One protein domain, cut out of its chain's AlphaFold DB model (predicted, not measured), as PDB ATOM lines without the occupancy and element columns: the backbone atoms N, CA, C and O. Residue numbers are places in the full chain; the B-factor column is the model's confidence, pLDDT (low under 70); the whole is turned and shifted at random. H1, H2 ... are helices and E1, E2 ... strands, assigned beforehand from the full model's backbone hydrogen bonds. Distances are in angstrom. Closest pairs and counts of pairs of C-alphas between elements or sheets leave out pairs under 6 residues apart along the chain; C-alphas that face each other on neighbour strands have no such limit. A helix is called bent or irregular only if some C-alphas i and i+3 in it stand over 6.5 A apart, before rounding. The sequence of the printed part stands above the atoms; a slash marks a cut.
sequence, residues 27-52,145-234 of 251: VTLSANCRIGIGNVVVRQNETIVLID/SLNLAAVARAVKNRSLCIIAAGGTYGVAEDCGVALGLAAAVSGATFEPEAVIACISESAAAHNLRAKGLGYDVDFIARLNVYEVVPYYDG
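This is residues 27 to 52 and 145 to 234 of the 251 residues of the protein "Probable 2-phosphosulfolactate phosphatase" of Proteobacteria bacterium (UniProt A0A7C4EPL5). One helix, H2, lies in the middle, with a small four-stranded sheet on one side of it and H3 on the other; H1 packs beside H2. H4 and H5 make the far end of the body, away from the sheet. The 116 printed residues hold four named strands and five named helices, in the order E1 E2 E3 H1 E4 H2 H3 H4 H5. The sheet runs E1 E2 E4 E3 and is mixed, and the class is mixed, helices and strands. The whole is compact, with a radius of gyration of the C-alphas of 14.0 A, and elongated in outline, with spans of 42 by 27 by 26 A.

E1 is residues 27 to 30, 9.2 A long, with C-alpha 27 at (130.761, 100.033, 147.428). E2 is residues 33 to 37, 13.7 A, and E3 is residues 47 to 51, 13.2 A. After the cut, H1 is residues 145 to 154, 14.8 A; it is irregular, with C-alphas 146 and 149 8.5 A apart. E4 is residues 160 to 164, 12.5 A. H2, the longest helix, is residues 172 to 185, 19.8 A, with C-alpha 172 at (126.680, 112.319, 141.329). H3 is residues 192 to 200, 12.3 A, H4 is residues 203 to 210, 10.5 A, and H5 is residues 214 to 220, 9.9 A, with C-alpha 220 at (114.067, 114.242, 135.520).

E1 and E2 are a hairpin, antiparallel, with N 27 and O 35 2.8 A apart, within hydrogen-bond range. E2 and E4 are parallel, with N 36 and O 162 at 2.8 A. E4 and E3 are parallel, with N 163 and O 49 at 2.8 A. H2 is on the sheet at a height of 8.6 A, over E2 and E4, and runs along the strands, at 5 degrees to E4 on the local plane: two layers, a helix on one face of a sheet. H1 is not on the sheet; it touches H2 at a shallow tilt of 29 degrees, the same way, the closest C-alphas being those of Ala 152 and Val 185, 5.2 A. H2 and H3 are a helical hairpin at a shallow tilt of 23 degrees, with the C-alphas of Glu 173 and Ile 199 closest at 4.3 A. H3 touches H5 at a shallow tilt of 34 degrees, only just short of steep, closest at the C-alphas of Ser 200 and Val 217, 6.2 A. H4 touches H5 at a steep tilt of 46 degrees, closest at the C-alphas of Leu 208 and Gly 214, 5.8 A. Every O i to N i+4 pair is within hydrogen-bond range in H2, H3, H4 and H5; in H1 4 of 6 are.

The two C-alphas farthest apart are those of Gln 44 and Gly 212, 42.6 A. Residues 53 to 144 are not printed, and C-alphas 52 and 145 are 10.1 A apart across this cut. Of the links printed whole, none is long. Residues 221 to 234 hold no named element. The mean pLDDT of the printed part is 93.4, with residues 27 to 31 under 70.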
ATOM      1  N   VAL A  27     130.996 100.019 145.983       68.25
ATOM      2  CA  VAL A  27     130.761 100.033 147.428       68.25
ATOM      3  C   VAL A  27     129.686  98.999 147.755       68.25
ATOM      4  O   VAL A  27     128.626  98.954 147.130       68.25
ATOM      5  N   THR A  28     129.956  98.143 148.740       66.06
ATOM      6  CA  THR A  28     128.951  97.219 149.286       66.06
ATOM      7  C   THR A  28     128.245  97.917 150.442       66.06
ATOM      8  O   THR A  28     128.887  98.239 151.437       66.06
ATOM      9  N   LEU A  29     126.943  98.180 150.302       64.62
ATOM     10  CA  LEU A  29     126.147  98.889 151.314       64.62
ATOM     11  C   LEU A  29     125.533  97.933 152.337       64.62
ATOM     12  O   LEU A  29     125.344  98.285 153.498       64.62
ATOM     13  N   SER A  30     125.226  96.711 151.909       66.94
ATOM     14  CA  SER A  30     124.785  95.614 152.768       66.94
ATOM     15  C   SER A  30     125.147  94.281 152.115       66.94
ATOM     16  O   SER A  30     125.542  94.248 150.949       66.94
ATOM     17  N   ALA A  31     124.973  93.168 152.835       63.81
ATOM     18  CA  ALA A  31     125.229  91.829 152.293       63.81
ATOM     19  C   ALA A  31     124.493  91.552 150.963       63.81
ATOM     20  O   ALA A  31     124.966  90.750 150.164       63.81
ATOM     21  N   ASN A  32     123.372  92.243 150.719       79.69
ATOM     22  CA  ASN A  32     122.492  92.019 149.574       79.69
ATOM     23  C   ASN A  32     122.418  93.217 148.613       79.69
ATOM     24  O   ASN A  32     121.576  93.211 147.721       79.69
ATOM     25  N   CYS A  33     123.233  94.264 148.783       88.38
ATOM     26  CA  CYS A  33     123.195  95.422 147.891       88.38
ATOM     27  C   CYS A  33     124.581  96.020 147.674       88.38
ATOM     28  O   CYS A  33     125.235  96.501 148.607       88.38
ATOM     29  N   ARG A  34     124.994  96.047 146.409       92.50
ATOM     30  CA  ARG A  34     126.236  96.660 145.951       92.50
ATOM     31  C   ARG A  34     125.940  97.716 144.901       92.50
ATOM     32  O   ARG A  34     125.110  97.496 144.023       92.50
ATOM     33  N   ILE A  35     126.657  98.829 144.986       93.25
ATOM     34  CA  ILE A  35     126.677  99.868 143.959       93.25
ATOM     35  C   ILE A  35     128.039  99.817 143.277       93.25
ATOM     36  O   ILE A  35     129.063  99.807 143.959       93.25
ATOM     37  N   GLY A  36     128.068  99.765 141.952       92.31
ATOM     38  CA  GLY A  36     129.278  99.929 141.152       92.31
ATOM     39  C   GLY A  36     129.114 101.039 140.120       92.31
ATOM     40  O   GLY A  36     127.989 101.421 139.801       92.31
ATOM     41  N   ILE A  37     130.233 101.558 139.617       93.62
ATOM     42  CA  ILE A  37     130.255 102.637 138.623       93.62
ATOM     43  C   ILE A  37     130.874 102.128 137.318       93.62
ATOM     44  O   ILE A  37     131.952 101.533 137.331       93.62
ATOM     45  N   GLY A  38     130.211 102.380 136.190       91.56
ATOM     46  CA  GLY A  38     130.683 102.010 134.859       91.56
ATOM     47  C   GLY A  38     130.751 100.496 134.653       91.56
ATOM     48  O   GLY A  38     129.780  99.777 134.889       91.56
ATOM     49  N   ASN A  39     131.895  99.994 134.180       87.62
ATOM     50  CA  ASN A  39     132.082  98.560 133.958       87.62
ATOM     51  C   ASN A  39     132.205  97.831 135.301       87.62
ATOM     52  O   ASN A  39     133.164  98.024 136.043       87.62
ATOM     53  N   VAL A  40     131.245  96.955 135.591       84.62
ATOM     54  CA  VAL A  40     131.163  96.237 136.863       84.62
ATOM     55  C   VAL A  40     131.047  94.738 136.606       84.62
ATOM     56  O   VAL A  40     130.251  94.297 135.781       84.62
ATOM     57  N   VAL A  41     131.807  93.935 137.354       85.44
ATOM     58  CA  VAL A  41     131.628  92.476 137.370       85.44
ATOM     59  C   VAL A  41     130.340  92.149 138.119       85.44
ATOM     60  O   VAL A  41     130.232  92.451 139.309       85.44
ATOM     61  N   VAL A  42     129.371  91.539 137.440       86.56
ATOM     62  CA  VAL A  42     128.128  91.048 138.056       86.56
ATOM     63  C   VAL A  42     128.366  89.656 138.638       86.56
ATOM     64  O   VAL A  42     128.932  88.788 137.972       86.56
ATOM     65  N   ARG A  43     127.946  89.432 139.885       88.31
ATOM     66  CA  ARG A  43     128.061  88.130 140.554       88.31
ATOM     67  C   ARG A  43     126.857  87.250 140.240       88.31
ATOM     68  O   ARG A  43     125.764  87.723 139.936       88.31
ATOM     69  N   GLN A  44     127.049  85.941 140.363       82.56
ATOM     70  CA  GLN A  44     125.969  84.975 140.198       82.56
ATOM     71  C   GLN A  44     124.823  85.275 141.183       82.56
ATOM     72  O   GLN A  44     125.067  85.540 142.359       82.56
ATOM     73  N   ASN A  45     123.580  85.224 140.693       85.38
ATOM     74  CA  ASN A  45     122.339  85.522 141.425       85.38
ATOM     75  C   ASN A  45     122.099  86.999 141.811       85.38
ATOM     76  O   ASN A  45     121.104  87.282 142.483       85.38
ATOM     77  N   GLU A  46     122.947  87.947 141.392       91.62
ATOM     78  CA  GLU A  46     122.636  89.378 141.527       91.62
ATOM     79  C   GLU A  46     121.568  89.790 140.500       91.62
ATOM     80  O   GLU A  46     121.655  89.481 139.313       91.62
ATOM     81  N   THR A  47     120.550  90.519 140.955       95.62
ATOM     82  CA  THR A  47     119.636  91.262 140.085       95.62
ATOM     83  C   THR A  47     120.316  92.563 139.685       95.62
ATOM     84  O   THR A  47     120.682  93.366 140.548       95.62
ATOM     85  N   ILE A  48     120.494  92.764 138.380       97.38
ATOM     86  CA  ILE A  48     121.169  93.944 137.842       97.38
ATOM     87  C   ILE A  48     120.167  95.091 137.708       97.38
ATOM     88  O   ILE A  48     119.128  94.939 137.061       97.38
ATOM     89  N   VAL A  49     120.502  96.243 138.284       98.38
ATOM     90  CA  VAL A  49     119.786  97.504 138.072       98.38
ATOM     91  C   VAL A  49     120.750  98.494 137.432       98.38
ATOM     92  O   VAL A  49     121.803  98.753 138.002       98.38
ATOM     93  N   LEU A  50     120.410  99.038 136.267       98.62
ATOM     94  CA  LEU A  50     121.224 100.029 135.563       98.62
ATOM     95  C   LEU A  50     120.592 101.420 135.680       98.62
ATOM     96  O   LEU A  50     119.381 101.565 135.489       98.62
ATOM     97  N   ILE A  51     121.425 102.412 135.989       98.75
ATOM     98  CA  ILE A  51     121.059 103.818 136.173       98.75
ATOM     99  C   ILE A  51     122.008 104.688 135.342       98.75
ATOM    100  O   ILE A  51     123.221 104.601 135.483       98.75
ATOM    101  N   ASP A  52     121.424 105.524 134.494       98.19
ATOM    102  CA  ASP A  52     122.024 106.650 133.761       98.19
ATOM    103  C   ASP A  52     120.949 107.740 133.810       98.19
ATOM    104  O   ASP A  52     120.008 107.751 133.008       98.19
ATOM    105  N   SER A 145     115.199 108.219 138.882       98.69
ATOM    106  CA  SER A 145     114.387 108.855 139.927       98.69
ATOM    107  C   SER A 145     112.885 108.825 139.600       98.69
ATOM    108  O   SER A 145     112.059 108.677 140.505       98.69
ATOM    109  N   LEU A 146     112.520 108.841 138.310       98.81
ATOM    110  CA  LEU A 146     111.134 108.834 137.834       98.81
ATOM    111  C   LEU A 146     110.369 107.548 138.181       98.81
ATOM    112  O   LEU A 146     109.143 107.592 138.216       98.81
ATOM    113  N   ASN A 147     111.040 106.418 138.430       98.50
ATOM    114  CA  ASN A 147     110.401 105.132 138.761       98.50
ATOM    115  C   ASN A 147     111.051 104.394 139.946       98.50
ATOM    116  O   ASN A 147     110.832 103.191 140.124       98.50
ATOM    117  N   LEU A 148     111.826 105.101 140.772       98.19
ATOM    118  CA  LEU A 148     112.623 104.535 141.865       98.19
ATOM    119  C   LEU A 148     111.798 103.630 142.792       98.19
ATOM    120  O   LEU A 148     112.198 102.505 143.085       98.19
ATOM    121  N   ALA A 149     110.617 104.074 143.221       96.44
ATOM    122  CA  ALA A 149     109.747 103.326 144.124       96.44
ATOM    123  C   ALA A 149     109.164 102.063 143.471       96.44
ATOM    124  O   ALA A 149     109.022 101.036 144.141       96.44
ATOM    125  N   ALA A 150     108.845 102.112 142.174       97.50
ATOM    126  CA  ALA A 150     108.362 100.952 141.430       97.50
ATOM    127  C   ALA A 150     109.455  99.885 141.312       97.50
ATOM    128  O   ALA A 150     109.208  98.708 141.595       97.50
ATOM    129  N   VAL A 151     110.687 100.303 141.002       97.94
ATOM    130  CA  VAL A 151     111.856  99.414 140.976       97.94
ATOM    131  C   VAL A 151     112.128  98.842 142.366       97.94
ATOM    132  O   VAL A 151     112.246  97.624 142.498       97.94
ATOM    133  N   ALA A 152     112.140  99.671 143.416       96.31
ATOM    134  CA  ALA A 152     112.368  99.228 144.795       96.31
ATOM    135  C   ALA A 152     111.377  98.136 145.232       96.31
ATOM    136  O   ALA A 152     111.771  97.149 145.855       96.31
ATOM    137  N   ARG A 153     110.092  98.270 144.867       95.56
ATOM    138  CA  ARG A 153     109.078  97.229 145.109       95.56
ATOM    139  C   ARG A 153     109.361  95.954 144.317       95.56
ATOM    140  O   ARG A 153     109.259  94.868 144.883       95.56
ATOM    141  N   ALA A 154     109.715  96.078 143.038       95.81
ATOM    142  CA  ALA A 154     109.952  94.938 142.152       95.81
ATOM    143  C   ALA A 154     111.158  94.084 142.575       95.81
ATOM    144  O   ALA A 154     111.145  92.864 142.397       95.81
ATOM    145  N   VAL A 155     112.182  94.709 143.161       94.75
ATOM    146  CA  VAL A 155     113.431  94.032 143.544       94.75
ATOM    147  C   VAL A 155     113.565  93.778 145.046       94.75
ATOM    148  O   VAL A 155     114.633  93.396 145.525       94.75
ATOM    149  N   LYS A 156     112.485  93.963 145.810       90.25
ATOM    150  CA  LYS A 156     112.486  93.741 147.258       90.25
ATOM    151  C   LYS A 156     112.976  92.325 147.593       90.25
ATOM    152  O   LYS A 156     112.558  91.350 146.970       90.25
ATOM    153  N   ASN A 157     113.839  92.216 148.606       88.25
ATOM    154  CA  ASN A 157     114.452  90.962 149.071       88.25
ATOM    155  C   ASN A 157     115.338  90.237 148.034       88.25
ATOM    156  O   ASN A 157     115.591  89.041 148.176       88.25
ATOM    157  N   ARG A 158     115.806  90.927 146.989       91.19
ATOM    158  CA  ARG A 158     116.790  90.394 146.035       91.19
ATOM    159  C   ARG A 158     118.204  90.819 146.429       91.19
ATOM    160  O   ARG A 158     118.386  91.845 147.077       91.19
ATOM    161  N   SER A 159     119.198  90.039 146.001       92.38
ATOM    162  CA  SER A 159     120.589  90.498 145.977       92.38
ATOM    163  C   SER A 159     120.774  91.431 144.783       92.38
ATOM    164  O   SER A 159     120.391  91.061 143.672       92.38
ATOM    165  N   LEU A 160     121.305  92.632 144.996       94.94
ATOM    166  CA  LEU A 160     121.360  93.699 144.000       94.94
ATOM    167  C   LEU A 160     122.785  94.051 143.586       94.94
ATOM    168  O   LEU A 160     123.638  94.331 144.432       94.94
ATOM    169  N   CYS A 161     122.975  94.163 142.273       95.69
ATOM    170  CA  CYS A 161     124.060  94.917 141.660       95.69
ATOM    171  C   CYS A 161     123.469  96.157 140.991       95.69
ATOM    172  O   CYS A 161     122.946  96.080 139.879       95.69
ATOM    173  N   ILE A 162     123.540  97.293 141.676       97.69
ATOM    174  CA  ILE A 162     123.148  98.586 141.122       97.69
ATOM    175  C   ILE A 162     124.364  99.166 140.401       97.69
ATOM    176  O   ILE A 162     125.439  99.291 140.984       97.69
ATOM    177  N   ILE A 163     124.207  99.498 139.130       97.69
ATOM    178  CA  ILE A 163     125.258 100.037 138.277       97.69
ATOM    179  C   ILE A 163     124.884 101.476 137.936       97.69
ATOM    180  O   ILE A 163     123.898 101.712 137.241       97.69
ATOM    181  N   ALA A 164     125.672 102.422 138.433       97.25
ATOM    182  CA  ALA A 164     125.666 103.810 137.990       97.25
ATOM    183  C   ALA A 164     126.535 103.915 136.731       97.25
ATOM    184  O   ALA A 164     127.708 103.545 136.766       97.25
ATOM    185  N   ALA A 165     125.983 104.368 135.609       95.69
ATOM    186  CA  ALA A 165     126.704 104.415 134.341       95.69
ATOM    187  C   ALA A 165     127.884 105.393 134.404       95.69
ATOM    188  O   ALA A 165     128.981 105.070 133.938       95.69
ATOM    189  N   GLY A 166     127.669 106.552 135.031       91.56
ATOM    190  CA  GLY A 166     128.598 107.669 135.049       91.56
ATOM    191  C   GLY A 166     128.801 108.284 133.666       91.56
ATOM    192  O   GLY A 166     128.234 107.869 132.652       91.56
ATOM    193  N   GLY A 167     129.661 109.295 133.605       89.00
ATOM    194  CA  GLY A 167     130.016 109.925 132.345       89.00
ATOM    195  C   GLY A 167     131.096 110.985 132.480       89.00
ATOM    196  O   GLY A 167     131.709 111.179 133.529       89.00
ATOM    197  N   THR A 168     131.320 111.716 131.390       88.94
ATOM    198  CA  THR A 168     132.346 112.769 131.308       88.94
ATOM    199  C   THR A 168     132.170 113.869 132.359       88.94
ATOM    200  O   THR A 168     133.153 114.482 132.767       88.94
ATOM    201  N   TYR A 169     130.935 114.113 132.806       89.56
ATOM    202  CA  TYR A 169     130.588 115.178 133.749       89.56
ATOM    203  C   TYR A 169     130.347 114.670 135.180       89.56
ATOM    204  O   TYR A 169     129.764 115.389 135.985       89.56
ATOM    205  N   GLY A 170     130.819 113.465 135.513       88.94
ATOM    206  CA  GLY A 170     130.705 112.886 136.852       88.94
ATOM    207  C   GLY A 170     129.694 111.742 136.936       88.94
ATOM    208  O   GLY A 170     129.423 111.069 135.948       88.94
ATOM    209  N   VAL A 171     129.228 111.481 138.158       93.38
ATOM    210  CA  VAL A 171     128.370 110.331 138.514       93.38
ATOM    211  C   VAL A 171     127.428 110.659 139.686       93.38
ATOM    212  O   VAL A 171     126.832 109.775 140.295       93.38
ATOM    213  N   ALA A 172     127.355 111.929 140.090       95.12
ATOM    214  CA  ALA A 172     126.680 112.319 141.329       95.12
ATOM    215  C   ALA A 172     125.171 112.037 141.260       95.12
ATOM    216  O   ALA A 172     124.595 111.515 142.213       95.12
ATOM    217  N   GLU A 173     124.567 112.327 140.113       97.94
ATOM    218  CA  GLU A 173     123.168 112.084 139.790       97.94
ATOM    219  C   GLU A 173     122.827 110.588 139.831       97.94
ATOM    220  O   GLU A 173     121.895 110.191 140.530       97.94
ATOM    221  N   ASP A 174     123.642 109.745 139.190       97.94
ATOM    222  CA  ASP A 174     123.430 108.297 139.155       97.94
ATOM    223  C   ASP A 174     123.582 107.685 140.551       97.94
ATOM    224  O   ASP A 174     122.756 106.881 140.987       97.94
ATOM    225  N   CYS A 175     124.626 108.089 141.283       96.25
ATOM    226  CA  CYS A 175     124.877 107.632 142.646       96.25
ATOM    227  C   CYS A 175     123.784 108.085 143.617       96.25
ATOM    228  O   CYS A 175     123.410 107.311 144.498       96.25
ATOM    229  N   GLY A 176     123.248 109.299 143.463       96.69
ATOM    230  CA  GLY A 176     122.132 109.790 144.272       96.69
ATOM    231  C   GLY A 176     120.901 108.895 144.135       96.69
ATOM    232  O   GLY A 176     120.329 108.457 145.135       96.69
ATOM    233  N   VAL A 177     120.548 108.530 142.901       98.38
ATOM    234  CA  VAL A 177     119.435 107.607 142.623       98.38
ATOM    235  C   VAL A 177     119.751 106.188 143.098       98.38
ATOM    236  O   VAL A 177     118.896 105.547 143.711       98.38
ATOM    237  N   ALA A 178     120.978 105.703 142.894       97.44
ATOM    238  CA  ALA A 178     121.413 104.387 143.359       97.44
ATOM    239  C   ALA A 178     121.332 104.252 144.890       97.44
ATOM    240  O   ALA A 178     120.855 103.236 145.401       97.44
ATOM    241  N   LEU A 179     121.745 105.288 145.627       95.88
ATOM    242  CA  LEU A 179     121.635 105.355 147.085       95.88
ATOM    243  C   LEU A 179     120.175 105.428 147.539       95.88
ATOM    244  O   LEU A 179     119.793 104.698 148.453       95.88
ATOM    245  N   GLY A 180     119.347 106.243 146.878       95.94
ATOM    246  CA  GLY A 180     117.908 106.305 147.148       95.94
ATOM    247  C   GLY A 180     117.221 104.950 146.940       95.94
ATOM    248  O   GLY A 180     116.434 104.513 147.782       95.94
ATOM    249  N   LEU A 181     117.569 104.231 145.869       96.81
ATOM    250  CA  LEU A 181     117.074 102.878 145.613       96.81
ATOM    251  C   LEU A 181     117.534 101.894 146.696       96.81
ATOM    252  O   LEU A 181     116.716 101.144 147.230       96.81
ATOM    253  N   ALA A 182     118.821 101.904 147.054       94.75
ATOM    254  CA  ALA A 182     119.364 101.031 148.093       94.75
ATOM    255  C   ALA A 182     118.699 101.273 149.462       94.75
ATOM    256  O   ALA A 182     118.360 100.315 150.168       94.75
ATOM    257  N   ALA A 183     118.460 102.539 149.817       92.94
ATOM    258  CA  ALA A 183     117.730 102.923 151.021       92.94
ATOM    259  C   ALA A 183     116.285 102.404 150.984       92.94
ATOM    260  O   ALA A 183     115.865 101.705 151.910       92.94
ATOM    261  N   ALA A 184     115.561 102.647 149.885       92.44
ATOM    262  CA  ALA A 184     114.179 102.197 149.710       92.44
ATOM    263  C   ALA A 184     114.036 100.669 149.811       92.44
ATOM    264  O   ALA A 184     113.141 100.171 150.497       92.44
ATOM    265  N   VAL A 185     114.932  99.911 149.170       91.94
ATOM    266  CA  VAL A 185     114.936  98.436 149.215       91.94
ATOM    267  C   VAL A 185     115.206  97.918 150.628       91.94
ATOM    268  O   VAL A 185     114.605  96.926 151.043       91.94
ATOM    269  N   SER A 186     116.058  98.610 151.384       88.62
ATOM    270  CA  SER A 186     116.389  98.261 152.772       88.62
ATOM    271  C   SER A 186     115.313  98.690 153.780       88.62
ATOM    272  O   SER A 186     115.442  98.410 154.969       88.62
ATOM    273  N   GLY A 187     114.253  99.372 153.330       85.94
ATOM    274  CA  GLY A 187     113.219  99.940 154.199       85.94
ATOM    275  C   GLY A 187     113.679 101.173 154.982       85.94
ATOM    276  O   GLY A 187     112.987 101.597 155.906       85.94
ATOM    277  N   ALA A 188     114.832 101.745 154.629       87.31
ATOM    278  CA  ALA A 188     115.308 102.990 155.203       87.31
ATOM    279  C   ALA A 188     114.566 104.179 154.581       87.31
ATOM    280  O   ALA A 188     114.239 104.192 153.393       87.31
ATOM    281  N   THR A 189     114.326 105.200 155.393       83.69
ATOM    282  CA  THR A 189     113.818 106.489 154.921       83.69
ATOM    283  C   THR A 189     114.983 107.362 154.479       83.69
ATOM    284  O   THR A 189     115.986 107.445 155.185       83.69
ATOM    285  N   PHE A 190     114.828 108.055 153.357       85.75
ATOM    286  CA  PHE A 190     115.733 109.110 152.912       85.75
ATOM    287  C   PHE A 190     114.912 110.348 152.560       85.75
ATOM    288  O   PHE A 190     113.734 110.230 152.221       85.75
ATOM    289  N   GLU A 191     115.527 111.522 152.660       90.94
ATOM    290  CA  GLU A 191     114.914 112.776 152.227       90.94
ATOM    291  C   GLU A 191     114.932 112.828 150.692       90.94
ATOM    292  O   GLU A 191     116.020 112.781 150.105       90.94
ATOM    293  N   PRO A 192     113.768 112.881 150.014       92.19
ATOM    294  CA  PRO A 192     113.695 113.023 148.559       92.19
ATOM    295  C   PRO A 192     114.574 114.155 148.025       92.19
ATOM    296  O   PRO A 192     115.220 114.003 146.990       92.19
ATOM    297  N   GLU A 193     114.647 115.257 148.770       95.75
ATOM    298  CA  GLU A 193     115.410 116.463 148.465       95.75
ATOM    299  C   GLU A 193     116.898 116.172 148.254       95.75
ATOM    300  O   GLU A 193     117.519 116.793 147.395       95.75
ATOM    301  N   ALA A 194     117.463 115.183 148.954       94.62
ATOM    302  CA  ALA A 194     118.854 114.787 148.760       94.62
ATOM    303  C   ALA A 194     119.087 114.186 147.363       94.62
ATOM    304  O   ALA A 194     120.061 114.527 146.695       94.62
ATOM    305  N   VAL A 195     118.170 113.336 146.884       96.56
ATOM    306  CA  VAL A 195     118.242 112.771 145.525       96.56
ATOM    307  C   VAL A 195     118.020 113.870 144.484       96.56
ATOM    308  O   VAL A 195     118.760 113.944 143.506       96.56
ATOM    309  N   ILE A 196     117.053 114.763 144.719       97.50
ATOM    310  CA  ILE A 196     116.774 115.913 143.842       97.50
ATOM    311  C   ILE A 196     118.011 116.805 143.698       97.50
ATOM    312  O   ILE A 196     118.331 117.214 142.579       97.50
ATOM    313  N   ALA A 197     118.711 117.087 144.799       97.25
ATOM    314  CA  ALA A 197     119.933 117.886 144.803       97.25
ATOM    315  C   ALA A 197     121.062 117.186 144.034       97.25
ATOM    316  O   ALA A 197     121.666 117.799 143.153       97.25
ATOM    317  N   CYS A 198     121.278 115.882 144.266       97.69
ATOM    318  CA  CYS A 198     122.248 115.090 143.500       97.69
ATOM    319  C   CYS A 198     122.009 115.170 141.987       97.69
ATOM    320  O   CYS A 198     122.972 115.193 141.228       97.69
ATOM    321  N   ILE A 199     120.751 115.234 141.545       98.19
ATOM    322  CA  ILE A 199     120.401 115.374 140.128       98.19
ATOM    323  C   ILE A 199     120.623 116.816 139.666       98.19
ATOM    324  O   ILE A 199     121.382 117.061 138.730       98.19
ATOM    325  N   SER A 200     119.977 117.773 140.331       97.94
ATOM    326  CA  SER A 200     119.827 119.155 139.861       97.94
ATOM    327  C   SER A 200     121.110 119.979 139.936       97.94
ATOM    328  O   SER A 200     121.286 120.891 139.126       97.94
ATOM    329  N   GLU A 201     121.987 119.652 140.885       97.19
ATOM    330  CA  GLU A 201     123.244 120.363 141.159       97.19
ATOM    331  C   GLU A 201     124.471 119.629 140.591       97.19
ATOM    332  O   GLU A 201     125.606 120.093 140.726       97.19
ATOM    333  N   SER A 202     124.265 118.482 139.931       97.12
ATOM    334  CA  SER A 202     125.350 117.728 139.302       97.12
ATOM    335  C   SER A 202     126.040 118.537 138.200       97.12
ATOM    336  O   SER A 202     125.446 119.370 137.507       97.12
ATOM    337  N   ALA A 203     127.318 118.241 137.959       97.00
ATOM    338  CA  ALA A 203     128.027 118.815 136.821       97.00
ATOM    339  C   ALA A 203     127.398 118.391 135.473       97.00
ATOM    340  O   ALA A 203     127.403 119.187 134.529       97.00
ATOM    341  N   ALA A 204     126.783 117.205 135.391       95.94
ATOM    342  CA  ALA A 204     125.986 116.783 134.240       95.94
ATOM    343  C   ALA A 204     124.768 117.697 134.014       95.94
ATOM    344  O   ALA A 204     124.556 118.166 132.891       95.94
ATOM    345  N   ALA A 205     124.024 118.035 135.074       97.88
ATOM    346  CA  ALA A 205     122.910 118.980 135.011       97.88
ATOM    347  C   ALA A 205     123.354 120.384 134.592       97.88
ATOM    348  O   ALA A 205     122.739 120.975 133.701       97.88
ATOM    349  N   HIS A 206     124.443 120.912 135.159       97.56
ATOM    350  CA  HIS A 206     124.993 122.205 134.739       97.56
ATOM    351  C   HIS A 206     125.368 122.218 133.251       97.56
ATOM    352  O   HIS A 206     125.037 123.167 132.539       97.56
ATOM    353  N   ASN A 207     125.986 121.146 132.751       96.62
ATOM    354  CA  ASN A 207     126.308 121.011 131.332       96.62
ATOM    355  C   ASN A 207     125.049 120.931 130.442       96.62
ATOM    356  O   ASN A 207     125.013 121.565 129.387       96.62
ATOM    357  N   LEU A 208     123.998 120.214 130.857       97.06
ATOM    358  CA  LEU A 208     122.722 120.200 130.129       97.06
ATOM    359  C   LEU A 208     122.075 121.591 130.097       97.06
ATOM    360  O   LEU A 208     121.651 122.044 129.032       97.06
ATOM    361  N   ARG A 209     122.054 122.307 131.228       98.00
ATOM    362  CA  ARG A 209     121.538 123.684 131.305       98.00
ATOM    363  C   ARG A 209     122.309 124.628 130.381       98.00
ATOM    364  O   ARG A 209     121.682 125.377 129.638       98.00
ATOM    365  N   ALA A 210     123.639 124.533 130.347       97.19
ATOM    366  CA  ALA A 210     124.483 125.331 129.451       97.19
ATOM    367  C   ALA A 210     124.200 125.077 127.956       97.19
ATOM    368  O   ALA A 210     124.407 125.962 127.131       97.19
ATOM    369  N   LYS A 211     123.684 123.892 127.607       95.62
ATOM    370  CA  LYS A 211     123.268 123.515 126.244       95.62
ATOM    371  C   LYS A 211     121.794 123.820 125.942       95.62
ATOM    372  O   LYS A 211     121.289 123.403 124.905       95.62
ATOM    373  N   GLY A 212     121.087 124.515 126.838       96.62
ATOM    374  CA  GLY A 212     119.662 124.828 126.677       96.62
ATOM    375  C   GLY A 212     118.716 123.658 126.975       96.62
ATOM    376  O   GLY A 212     117.524 123.752 126.704       96.62
ATOM    377  N   LEU A 213     119.221 122.571 127.566       96.88
ATOM    378  CA  LEU A 213     118.474 121.348 127.888       96.88
ATOM    379  C   LEU A 213     118.038 121.302 129.365       96.88
ATOM    380  O   LEU A 213     117.798 120.234 129.920       96.88
ATOM    381  N   GLY A 214     117.942 122.459 130.029       97.69
ATOM    382  CA  GLY A 214     117.591 122.544 131.454       97.69
ATOM    383  C   GLY A 214     116.214 121.968 131.792       97.69
ATOM    384  O   GLY A 214     116.029 121.427 132.876       97.69
ATOM    385  N   TYR A 215     115.285 121.991 130.833       97.88
ATOM    386  CA  TYR A 215     113.963 121.390 130.987       97.88
ATOM    387  C   TYR A 215     114.016 119.869 131.210       97.88
ATOM    388  O   TYR A 215     113.114 119.327 131.845       97.88
ATOM    389  N   ASP A 216     115.047 119.177 130.705       98.38
ATOM    390  CA  ASP A 216     115.235 117.751 130.985       98.38
ATOM    391  C   ASP A 216     115.651 117.558 132.438       98.38
ATOM    392  O   ASP A 216     115.112 116.682 133.098       98.38
ATOM    393  N   VAL A 217     116.550 118.400 132.958       98.56
ATOM    394  CA  VAL A 217     116.967 118.341 134.367       98.56
ATOM    395  C   VAL A 217     115.758 118.532 135.279       98.56
ATOM    396  O   VAL A 217     115.534 117.721 136.171       98.56
ATOM    397  N   ASP A 218     114.941 119.552 135.015       98.38
ATOM    398  CA  ASP A 218     113.761 119.856 135.832       98.38
ATOM    399  C   ASP A 218     112.703 118.737 135.746       98.38
ATOM    400  O   ASP A 218     112.049 118.402 136.734       98.38
ATOM    401  N   PHE A 219     112.536 118.127 134.567       98.62
ATOM    402  CA  PHE A 219     111.634 116.989 134.381       98.62
ATOM    403  C   PHE A 219     112.129 115.740 135.111       98.62
ATOM    404  O   PHE A 219     111.315 115.040 135.721       98.62
ATOM    405  N   ILE A 220     113.426 115.449 134.997       98.62
ATOM    406  CA  ILE A 220     114.067 114.242 135.520       98.62
ATOM    407  C   ILE A 220     114.172 114.315 137.037       98.62
ATOM    408  O   ILE A 220     113.853 113.339 137.686       98.62
ATOM    409  N   ALA A 221     114.466 115.475 137.626       98.00
ATOM    410  CA  ALA A 221     114.580 115.640 139.078       98.00
ATOM    411  C   ALA A 221     113.269 115.415 139.870       98.00
ATOM    412  O   ALA A 221     113.240 115.599 141.084       98.00
ATOM    413  N   ARG A 222     112.165 115.021 139.225       97.69
ATOM    414  CA  ARG A 222     110.918 114.634 139.900       97.69
ATOM    415  C   ARG A 222     110.975 113.159 140.281       97.69
ATOM    416  O   ARG A 222     111.239 112.306 139.444       97.69
ATOM    417  N   LEU A 223     110.624 112.829 141.518       96.12
ATOM    418  CA  LEU A 223     110.646 111.439 141.971       96.12
ATOM    419  C   LEU A 223     109.324 110.721 141.690       96.12
ATOM    420  O   LEU A 223     108.247 111.261 141.937       96.12
ATOM    421  N   ASN A 224     109.426 109.455 141.278       96.94
ATOM    422  CA  ASN A 224     108.325 108.485 141.239       96.94
ATOM    423  C   ASN A 224     107.103 108.935 140.421       96.94
ATOM    424  O   ASN A 224     105.961 108.690 140.803       96.94
ATOM    425  N   VAL A 225     107.341 109.591 139.285       97.62
ATOM    426  CA  VAL A 225     106.294 110.016 138.340       97.62
ATOM    427  C   VAL A 225     105.665 108.821 137.610       97.62
ATOM    428  O   VAL A 225     104.518 108.898 137.171       97.62
ATOM    429  N   TYR A 226     106.397 107.712 137.480       98.00
ATOM    430  CA  TYR A 226     105.983 106.535 136.727       98.00
ATOM    431  C   TYR A 226     106.073 105.241 137.541       98.00
ATOM    432  O   TYR A 226     106.989 105.017 138.324       98.00
ATOM    433  N   GLU A 227     105.132 104.337 137.265       96.44
ATOM    434  CA  GLU A 227     105.000 103.021 137.908       96.44
ATOM    435  C   GLU A 227     105.592 101.870 137.068       96.44
ATOM    436  O   GLU A 227     105.458 100.694 137.401       96.44
ATOM    437  N   VAL A 228     106.227 102.193 135.939       97.25
ATOM    438  CA  VAL A 228     106.795 101.199 135.019       97.25
ATOM    439  C   VAL A 228     108.154 100.689 135.494       97.25
ATOM    440  O   VAL A 228     108.940 101.433 136.079       97.25
ATOM    441  N   VAL A 229     108.464  99.428 135.184       98.25
ATOM    442  CA  VAL A 229     109.759  98.799 135.488       98.25
ATOM    443  C   VAL A 229     110.333  98.227 134.192       98.25
ATOM    444  O   VAL A 229     110.111  97.049 133.896       98.25
ATOM    445  N   PRO A 230     111.024  99.052 133.381       98.44
ATOM    446  CA  PRO A 230     111.600  98.585 132.133       98.44
ATOM    447  C   PRO A 230     112.648  97.501 132.388       98.44
ATOM    448  O   PRO A 230     113.464  97.604 133.308       98.44
ATOM    449  N   TYR A 231     112.623  96.467 131.558       98.44
ATOM    450  CA  TYR A 231     113.505  95.316 131.648       98.44
ATOM    451  C   TYR A 231     114.156  95.051 130.297       98.44
ATOM    452  O   TYR A 231     113.468  94.921 129.283       98.44
ATOM    453  N   TYR A 232     115.479  94.969 130.311       98.31
ATOM    454  CA  TYR A 232     116.309  94.527 129.206       98.31
ATOM    455  C   TYR A 232     116.555  93.024 129.315       98.31
ATOM    456  O   TYR A 232     117.033  92.557 130.350       98.31
ATOM    457  N   ASP A 233     116.259  92.280 128.251       96.19
ATOM    458  CA  ASP A 233     116.361  90.813 128.190       96.19
ATOM    459  C   ASP A 233     117.652  90.294 127.524       96.19
ATOM    460  O   ASP A 233     117.738  89.120 127.165       96.19
ATOM    461  N   GLY A 234     118.639  91.171 127.318       96.06
ATOM    462  CA  GLY A 234     119.850  90.863 126.553       96.06
ATOM    463  C   GLY A 234     119.741  91.199 125.062       96.06
ATOM    464  O   GLY A 234     120.719  91.037 124.333       96.06
TER     465      GLY A 234